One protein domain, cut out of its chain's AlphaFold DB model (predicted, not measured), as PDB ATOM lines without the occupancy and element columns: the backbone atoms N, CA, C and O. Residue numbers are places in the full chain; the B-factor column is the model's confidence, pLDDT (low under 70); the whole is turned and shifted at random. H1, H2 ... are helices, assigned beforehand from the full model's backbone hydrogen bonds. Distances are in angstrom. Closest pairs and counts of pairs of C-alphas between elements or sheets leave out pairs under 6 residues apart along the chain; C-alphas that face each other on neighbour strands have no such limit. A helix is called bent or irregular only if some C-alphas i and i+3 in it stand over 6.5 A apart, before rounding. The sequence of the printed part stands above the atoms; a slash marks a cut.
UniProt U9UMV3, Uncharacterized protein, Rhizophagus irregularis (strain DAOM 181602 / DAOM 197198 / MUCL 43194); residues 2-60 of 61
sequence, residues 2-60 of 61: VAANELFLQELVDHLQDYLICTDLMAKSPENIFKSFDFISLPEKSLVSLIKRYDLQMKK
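What this domain is: This is residues 2 to 60 of the 61 residues of an uncharacterized protein of Rhizophagus irregularis (strain DAOM 181602 / DAOM 197198 / MUCL 43194) (UniProt U9UMV3). One long straight helix, H1, makes most of the length; its first part, residues 2 to 21, sticks out as a free arm, while at its other end the short helix H2 turns the chain into a loop that folds back to a third helix, H3. H3 then runs in much the same direction as H1, near its last part but not touching it, so the head of this model is a loose gathering of one helix end, a turn, a loop and a second helix. The printed part has 59 residues with three named helices in the order H1, H2, H3 and no named strand, and its class is all helix. The whole is loose, with a radius of gyration of the C-alphas of 14.5 A, and the C-alphas span 50 by 20 by 17 A, a length to which the arm of H1 adds much.

Where its parts are: Find C-alpha 2 at (13.341, 140.370, 35.878); from there H1, residues 2 to 28, runs 39.3 A to C-alpha 28 at (46.803, 125.500, 50.174). After Ser 29 comes H2, residues 30 to 33, four residues only. Go on through residues 34 to 43 to reach H3, residues 44 to 58, which runs 21.1 A and ends at C-alpha 58 at (47.302, 119.180, 61.511). No helix is bent or irregular.

How they stand to each other: Look first at the end of H1, where H1 and H2 touch only at the corner by their tight link. H1 does so with residues 25 to 26 alone, and the closest C-alphas, those of Met 26 and Ile 33, are 6.7 A apart. H2 and H3 are close but not clearly touching: their closest C-alphas, those of Pro 30 and Tyr 54, are 7.1 A apart. H1 and H3 are near each other, with 7 pairs of C-alphas within 10 A and no pair within 8 A. In the backbones of H1 and H3, every O i to N i+4 pair is within hydrogen-bond range; H2 is too short for such a pair, and its one O i to N i+3 pair is within range.

The domain as a whole: The two C-alphas farthest apart, those of Val 2 and Lys 60, are 50.0 A apart. Residues 2 to 21, which belong to H1, stand free, and so do residues 40 to 46, of which 44 to 46 belong to H3. Without these stretches, 32 residues remain, spanning 27 by 19 by 14 A. The printed part has no cut; the link from H1 to H2 is tight, the 10 residues from H2 to H3 make a short link, and no link is long. The mean pLDDT of the printed part is 80.1, and it is under 70 at residue 37 and at residues 56 to 60.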
ATOM      1  N   VAL A   2      12.107 140.953  36.464       82.25
ATOM      2  CA  VAL A   2      13.341 140.370  35.878       82.25
ATOM      3  C   VAL A   2      14.631 140.925  36.503       82.25
ATOM      4  O   VAL A   2      15.434 140.145  36.994       82.25
ATOM      5  N   ALA A   3      14.778 142.250  36.602       86.50
ATOM      6  CA  ALA A   3      15.994 142.873  37.148       86.50
ATOM      7  C   ALA A   3      16.294 142.503  38.617       86.50
ATOM      8  O   ALA A   3      17.448 142.373  38.999       86.50
ATOM      9  N   ALA A   4      15.262 142.297  39.443       88.88
ATOM     10  CA  ALA A   4      15.449 141.875  40.835       88.88
ATOM     11  C   ALA A   4      15.955 140.427  40.927       88.88
ATOM     12  O   ALA A   4      16.776 140.107  41.779       88.88
ATOM     13  N   ASN A   5      15.478 139.559  40.032       89.69
ATOM     14  CA  ASN A   5      15.928 138.174  39.961       89.69
ATOM     15  C   ASN A   5      17.364 138.077  39.427       89.69
ATOM     16  O   ASN A   5      18.139 137.253  39.893       89.69
ATOM     17  N   GLU A   6      17.721 138.934  38.472       92.19
ATOM     18  CA  GLU A   6      19.085 139.051  37.951       92.19
ATOM     19  C   GLU A   6      20.062 139.570  39.014       92.19
ATOM     20  O   GLU A   6      21.120 138.977  39.204       92.19
ATOM     21  N   LEU A   7      19.673 140.595  39.783       93.12
ATOM     22  CA  LEU A   7      20.472 141.103  40.902       93.12
ATOM     23  C   LEU A   7      20.722 140.022  41.962       93.12
ATOM     24  O   LEU A   7      21.856 139.822  42.381       93.12
ATOM     25  N   PHE A   8      19.680 139.283  42.349       94.44
ATOM     26  CA  PHE A   8      19.807 138.202  43.325       94.44
ATOM     27  C   PHE A   8      20.723 137.070  42.833       94.44
ATOM     28  O   PHE A   8      21.491 136.500  43.605       94.44
ATOM     29  N   LEU A   9      20.661 136.743  41.537       93.94
ATOM     30  CA  LEU A   9      21.572 135.771  40.935       93.94
ATOM     31  C   LEU A   9      23.021 136.267  40.960       93.94
ATOM     32  O   LEU A   9      23.907 135.471  41.256       93.94
ATOM     33  N   GLN A  10      23.259 137.552  40.692       94.38
ATOM     34  CA  GLN A  10      24.599 138.134  40.743       94.38
ATOM     35  C   GLN A  10      25.183 138.080  42.160       94.38
ATOM     36  O   GLN A  10      26.280 137.562  42.342       94.38
ATOM     37  N   GLU A  11      24.421 138.507  43.171       94.81
ATOM     38  CA  GLU A  11      24.847 138.440  44.577       94.81
ATOM     39  C   GLU A  11      25.176 137.003  45.011       94.81
ATOM     40  O   GLU A  11      26.155 136.758  45.719       94.81
ATOM     41  N   LEU A  12      24.380 136.026  44.558       94.25
ATOM     42  CA  LEU A  12      24.640 134.615  44.826       94.25
ATOM     43  C   LEU A  12      25.926 134.125  44.145       94.25
ATOM     44  O   LEU A  12      26.684 133.369  44.754       94.25
ATOM     45  N   VAL A  13      26.170 134.523  42.893       94.81
ATOM     46  CA  VAL A  13      27.390 134.163  42.154       94.81
ATOM     47  C   VAL A  13      28.626 134.724  42.850       94.81
ATOM     48  O   VAL A  13      29.577 133.968  43.059       94.81
ATOM     49  N   ASP A  14      28.590 135.989  43.266       89.75
ATOM     50  CA  ASP A  14      29.697 136.651  43.960       89.75
ATOM     51  C   ASP A  14      30.001 135.939  45.290       89.75
ATOM     52  O   ASP A  14      31.131 135.517  45.538       89.75
ATOM     53  N   HIS A  15      28.967 135.657  46.095       88.50
ATOM     54  CA  HIS A  15      29.122 134.918  47.352       88.50
ATOM     55  C   HIS A  15      29.715 133.511  47.144       88.50
ATOM     56  O   HIS A  15      30.527 133.036  47.944       88.50
ATOM     57  N   LEU A  16      29.301 132.801  46.089       86.69
ATOM     58  CA  LEU A  16      29.838 131.474  45.781       86.69
ATOM     59  C   LEU A  16      31.294 131.534  45.308       86.69
ATOM     60  O   LEU A  16      32.078 130.659  45.683       86.69
ATOM     61  N   GLN A  17      31.664 132.541  44.515       88.75
ATOM     62  CA  GLN A  17      33.047 132.756  44.089       88.75
ATOM     63  C   GLN A  17      33.957 133.045  45.282       88.75
ATOM     64  O   GLN A  17      34.970 132.359  45.437       88.75
ATOM     65  N   ASP A  18      33.560 133.962  46.164       83.75
ATOM     66  CA  ASP A  18      34.304 134.274  47.386       83.75
ATOM     67  C   ASP A  18      34.488 133.023  48.252       83.75
ATOM     68  O   ASP A  18      35.597 132.703  48.685       83.75
ATOM     69  N   TYR A  19      33.421 132.236  48.430       82.25
ATOM     70  CA  TYR A  19      33.481 130.985  49.182       82.25
ATOM     71  C   TYR A  19      34.470 129.968  48.579       82.25
ATOM     72  O   TYR A  19      35.221 129.311  49.312       82.25
ATOM     73  N   LEU A  20      34.484 129.824  47.249       82.62
ATOM     74  CA  LEU A  20      35.397 128.934  46.526       82.62
ATOM     75  C   LEU A  20      36.856 129.381  46.672       82.62
ATOM     76  O   LEU A  20      37.711 128.550  46.983       82.62
ATOM     77  N   ILE A  21      37.126 130.680  46.516       82.62
ATOM     78  CA  ILE A  21      38.463 131.267  46.678       82.62
ATOM     79  C   ILE A  21      38.959 131.056  48.110       82.62
ATOM     80  O   ILE A  21      40.063 130.549  48.314       82.62
ATOM     81  N   CYS A  22      38.130 131.368  49.111       76.81
ATOM     82  CA  CYS A  22      38.464 131.129  50.511       76.81
ATOM     83  C   CYS A  22      38.787 129.654  50.761       76.81
ATOM     84  O   CYS A  22      39.787 129.349  51.402       76.81
ATOM     85  N   THR A  23      37.985 128.730  50.229       77.38
ATOM     86  CA  THR A  23      38.197 127.292  50.433       77.38
ATOM     87  C   THR A  23      39.500 126.794  49.795       77.38
ATOM     88  O   THR A  23      40.205 125.991  50.408       77.38
ATOM     89  N   ASP A  24      39.856 127.278  48.603       82.62
ATOM     90  CA  ASP A  24      41.117 126.929  47.936       82.62
ATOM     91  C   ASP A  24      42.338 127.480  48.693       82.62
ATOM     92  O   ASP A  24      43.304 126.754  48.941       82.62
ATOM     93  N   LEU A  25      42.263 128.731  49.162       78.31
ATOM     94  CA  LEU A  25      43.297 129.336  50.006       78.31
ATOM     95  C   LEU A  25      43.458 128.591  51.341       78.31
ATOM     96  O   LEU A  25      44.588 128.366  51.773       78.31
ATOM     97  N   MET A  26      42.360 128.140  51.961       74.25
ATOM     98  CA  MET A  26      42.395 127.303  53.174       74.25
ATOM     99  C   MET A  26      43.084 125.965  52.934       74.25
ATOM    100  O   MET A  26      43.771 125.471  53.821       74.25
ATOM    101  N   ALA A  27      42.865 125.351  51.771       75.75
ATOM    102  CA  ALA A  27      43.459 124.061  51.450       75.75
ATOM    103  C   ALA A  27      44.965 124.173  51.173       75.75
ATOM    104  O   ALA A  27      45.712 123.250  51.487       75.75
ATOM    105  N   LYS A  28      45.406 125.288  50.581       80.06
ATOM    106  CA  LYS A  28      46.803 125.500  50.174       80.06
ATOM    107  C   LYS A  28      47.673 126.122  51.262       80.06
ATOM    108  O   LYS A  28      48.837 125.756  51.384       80.06
ATOM    109  N   SER A  29      47.140 127.088  52.006       78.12
ATOM    110  CA  SER A  29      47.897 127.881  52.985       78.12
ATOM    111  C   SER A  29      46.985 128.366  54.120       78.12
ATOM    112  O   SER A  29      46.719 129.567  54.250       78.12
ATOM    113  N   PRO A  30      46.460 127.439  54.936       73.12
ATOM    114  CA  PRO A  30      45.508 127.750  56.003       73.12
ATOM    115  C   PRO A  30      46.012 128.813  56.995       73.12
ATOM    116  O   PRO A  30      45.229 129.618  57.497       73.12
ATOM    117  N   GLU A  31      47.320 128.879  57.240       75.75
ATOM    118  CA  GLU A  31      47.981 129.860  58.107       75.75
ATOM    119  C   GLU A  31      47.822 131.317  57.652       75.75
ATOM    120  O   GLU A  31      47.904 132.223  58.483       75.75
ATOM    121  N   ASN A  32      47.591 131.562  56.360       76.62
ATOM    122  CA  ASN A  32      47.428 132.915  55.829       76.62
ATOM    123  C   ASN A  32      46.027 133.471  56.104       76.62
ATOM    124  O   ASN A  32      45.872 134.677  56.277       76.62
ATOM    125  N   ILE A  33      45.021 132.602  56.221       75.88
ATOM    126  CA  ILE A  33      43.646 133.016  56.521       75.88
ATOM    127  C   ILE A  33      43.503 133.454  57.970       75.88
ATOM    128  O   ILE A  33      42.909 134.495  58.221       75.88
ATOM    129  N   PHE A  34      44.120 132.739  58.911       73.25
ATOM    130  CA  PHE A  34      44.120 133.140  60.323       73.25
ATOM    131  C   PHE A  34      44.822 134.485  60.576       73.25
ATOM    132  O   PHE A  34      44.635 135.082  61.633       73.25
ATOM    133  N   LYS A  35      45.638 134.956  59.625       74.69
ATOM    134  CA  LYS A  35      46.349 136.239  59.696       74.69
ATOM    135  C   LYS A  35      45.609 137.386  59.002       74.69
ATOM    136  O   LYS A  35      46.039 138.529  59.146       74.69
ATOM    137  N   SER A  36      44.543 137.108  58.250       76.56
ATOM    138  CA  SER A  36      43.755 138.157  57.598       76.56
ATOM    139  C   SER A  36      42.829 138.848  58.598       76.56
ATOM    140  O   SER A  36      42.232 138.203  59.460       76.56
ATOM    141  N   PHE A  37      42.654 140.161  58.442       64.38
ATOM    142  CA  PHE A  37      41.643 140.926  59.173       64.38
ATOM    143  C   PHE A  37      40.220 140.435  58.857       64.38
ATOM    144  O   PHE A  37      39.345 140.484  59.714       64.38
ATOM    145  N   ASP A  38      40.006 139.859  57.673       72.56
ATOM    146  CA  ASP A  38      38.705 139.327  57.254       72.56
ATOM    147  C   ASP A  38      38.306 138.043  57.998       72.56
ATOM    148  O   ASP A  38      37.168 137.587  57.925       72.56
ATOM    149  N   PHE A  39      39.236 137.437  58.739       72.25
ATOM    150  CA  PHE A  39      38.932 136.275  59.562       72.25
ATOM    151  C   PHE A  39      38.007 136.643  60.726       72.25
ATOM    152  O   PHE A  39      37.019 135.959  60.965       72.25
ATOM    153  N   ILE A  40      38.285 137.743  61.431       71.69
ATOM    154  CA  ILE A  40      37.500 138.173  62.605       71.69
ATOM    155  C   ILE A  40      36.110 138.713  62.244       71.69
ATOM    156  O   ILE A  40      35.261 138.819  63.127       71.69
ATOM    157  N   SER A  41      35.846 139.008  60.970       81.25
ATOM    158  CA  SER A  41      34.519 139.382  60.461       81.25
ATOM    159  C   SER A  41      33.641 138.179  60.088       81.25
ATOM    160  O   SER A  41      32.453 138.358  59.809       81.25
ATOM    161  N   LEU A  42      34.169 136.948  60.123       77.69
ATOM    162  CA  LEU A  42      33.367 135.750  59.886       77.69
ATOM    163  C   LEU A  42      32.421 135.458  61.065       77.69
ATOM    164  O   LEU A  42      32.808 135.591  62.227       77.69
ATOM    165  N   PRO A  43      31.199 134.956  60.801       83.06
ATOM    166  CA  PRO A  43      30.315 134.478  61.858       83.06
ATOM    167  C   PRO A  43      30.967 133.370  62.697       83.06
ATOM    168  O   PRO A  43      31.649 132.494  62.163       83.06
ATOM    169  N   GLU A  44      30.666 133.331  63.998       83.31
ATOM    170  CA  GLU A  44      31.219 132.350  64.948       83.31
ATOM    171  C   GLU A  44      31.098 130.900  64.452       83.31
ATOM    172  O   GLU A  44      32.048 130.121  64.515       83.31
ATOM    173  N   LYS A  45      29.947 130.531  63.875       82.25
ATOM    174  CA  LYS A  45      29.727 129.182  63.323       82.25
ATOM    175  C   LYS A  45      30.715 128.844  62.203       82.25
ATOM    176  O   LYS A  45      31.200 127.711  62.138       82.25
ATOM    177  N   SER A  46      31.026 129.816  61.347       79.25
ATOM    178  CA  SER A  46      31.996 129.666  60.262       79.25
ATOM    179  C   SER A  46      33.404 129.486  60.826       79.25
ATOM    180  O   SER A  46      34.089 128.539  60.435       79.25
ATOM    181  N   LEU A  47      33.779 130.300  61.821       79.31
ATOM    182  CA  LEU A  47      35.053 130.213  62.542       79.31
ATOM    183  C   LEU A  47      35.254 128.849  63.216       79.31
ATOM    184  O   LEU A  47      36.288 128.207  63.035       79.31
ATOM    185  N   VAL A  48      34.241 128.353  63.929       83.81
ATOM    186  CA  VAL A  48      34.280 127.029  64.570       83.81
ATOM    187  C   VAL A  48      34.442 125.915  63.533       83.81
ATOM    188  O   VAL A  48      35.202 124.971  63.756       83.81
ATOM    189  N   SER A  49      33.753 126.003  62.388       81.94
ATOM    190  CA  SER A  49      33.903 125.012  61.311       81.94
ATOM    191  C   SER A  49      35.315 125.026  60.713       81.94
ATOM    192  O   SER A  49      35.870 123.970  60.405       81.94
ATOM    193  N   LEU A  50      35.902 126.219  60.601       77.56
ATOM    194  CA  LEU A  50      37.209 126.452  60.012       77.56
ATOM    195  C   LEU A  50      38.327 125.893  60.899       77.56
ATOM    196  O   LEU A  50      39.147 125.106  60.428       77.56
ATOM    197  N   ILE A  51      38.294 126.202  62.198       78.50
ATOM    198  CA  ILE A  51      39.247 125.676  63.189       78.50
ATOM    199  C   ILE A  51      39.201 124.143  63.225       78.50
ATOM    200  O   ILE A  51      40.247 123.498  63.219       78.50
ATOM    201  N   LYS A  52      38.002 123.540  63.190       80.50
ATOM    202  CA  LYS A  52      37.849 122.075  63.157       80.50
ATOM    203  C   LYS A  52      38.491 121.443  61.922       80.50
ATOM    204  O   LYS A  52      39.143 120.411  62.048       80.50
ATOM    205  N   ARG A  53      38.322 122.033  60.730       76.50
ATOM    206  CA  ARG A  53      38.979 121.527  59.510       76.50
ATOM    207  C   ARG A  53      40.499 121.626  59.614       76.50
ATOM    208  O   ARG A  53      41.173 120.670  59.249       76.50
ATOM    209  N   TYR A  54      41.018 122.743  60.121       74.25
ATOM    210  CA  TYR A  54      42.459 122.937  60.287       74.25
ATOM    211  C   TYR A  54      43.073 121.944  61.290       74.25
ATOM    212  O   TYR A  54      44.052 121.280  60.962       74.25
ATOM    213  N   ASP A  55      42.452 121.751  62.461       74.44
ATOM    214  CA  ASP A  55      42.885 120.766  63.470       74.44
ATOM    215  C   ASP A  55      42.930 119.333  62.902       74.44
ATOM    216  O   ASP A  55      43.890 118.594  63.115       74.44
ATOM    217  N   LEU A  56      41.931 118.951  62.097       68.62
ATOM    218  CA  LEU A  56      41.909 117.650  61.418       68.62
ATOM    219  C   LEU A  56      43.032 117.481  60.383       68.62
ATOM    220  O   LEU A  56      43.484 116.357  60.170       68.62
ATOM    221  N   GLN A  57      43.479 118.559  59.734       67.00
ATOM    222  CA  GLN A  57      44.616 118.502  58.811       67.00
ATOM    223  C   GLN A  57      45.962 118.459  59.549       67.00
ATOM    224  O   GLN A  57      46.862 117.745  59.113       67.00
ATOM    225  N   MET A  58      46.080 119.141  60.693       66.62
ATOM    226  CA  MET A  58      47.302 119.180  61.511       66.62
ATOM    227  C   MET A  58      47.585 117.863  62.248       66.62
ATOM    228  O   MET A  58      48.741 117.539  62.496       66.62
ATOM    229  N   LYS A  59      46.558 117.057  62.545       60.62
ATOM    230  CA  LYS A  59      46.698 115.735  63.193       60.62
ATOM    231  C   LYS A  59      47.272 114.626  62.302       60.62
ATOM    232  O   LYS A  59      47.333 113.479  62.735       60.62
ATOM    233  N   LYS A  60      47.651 114.923  61.054       55.34
ATOM    234  CA  LYS A  60      48.243 113.942  60.127       55.34
ATOM    235  C   LYS A  60      49.770 113.791  60.239       55.34
ATOM    236  O   LYS A  60      50.344 113.107  59.394       55.34
TER     237      LYS A  60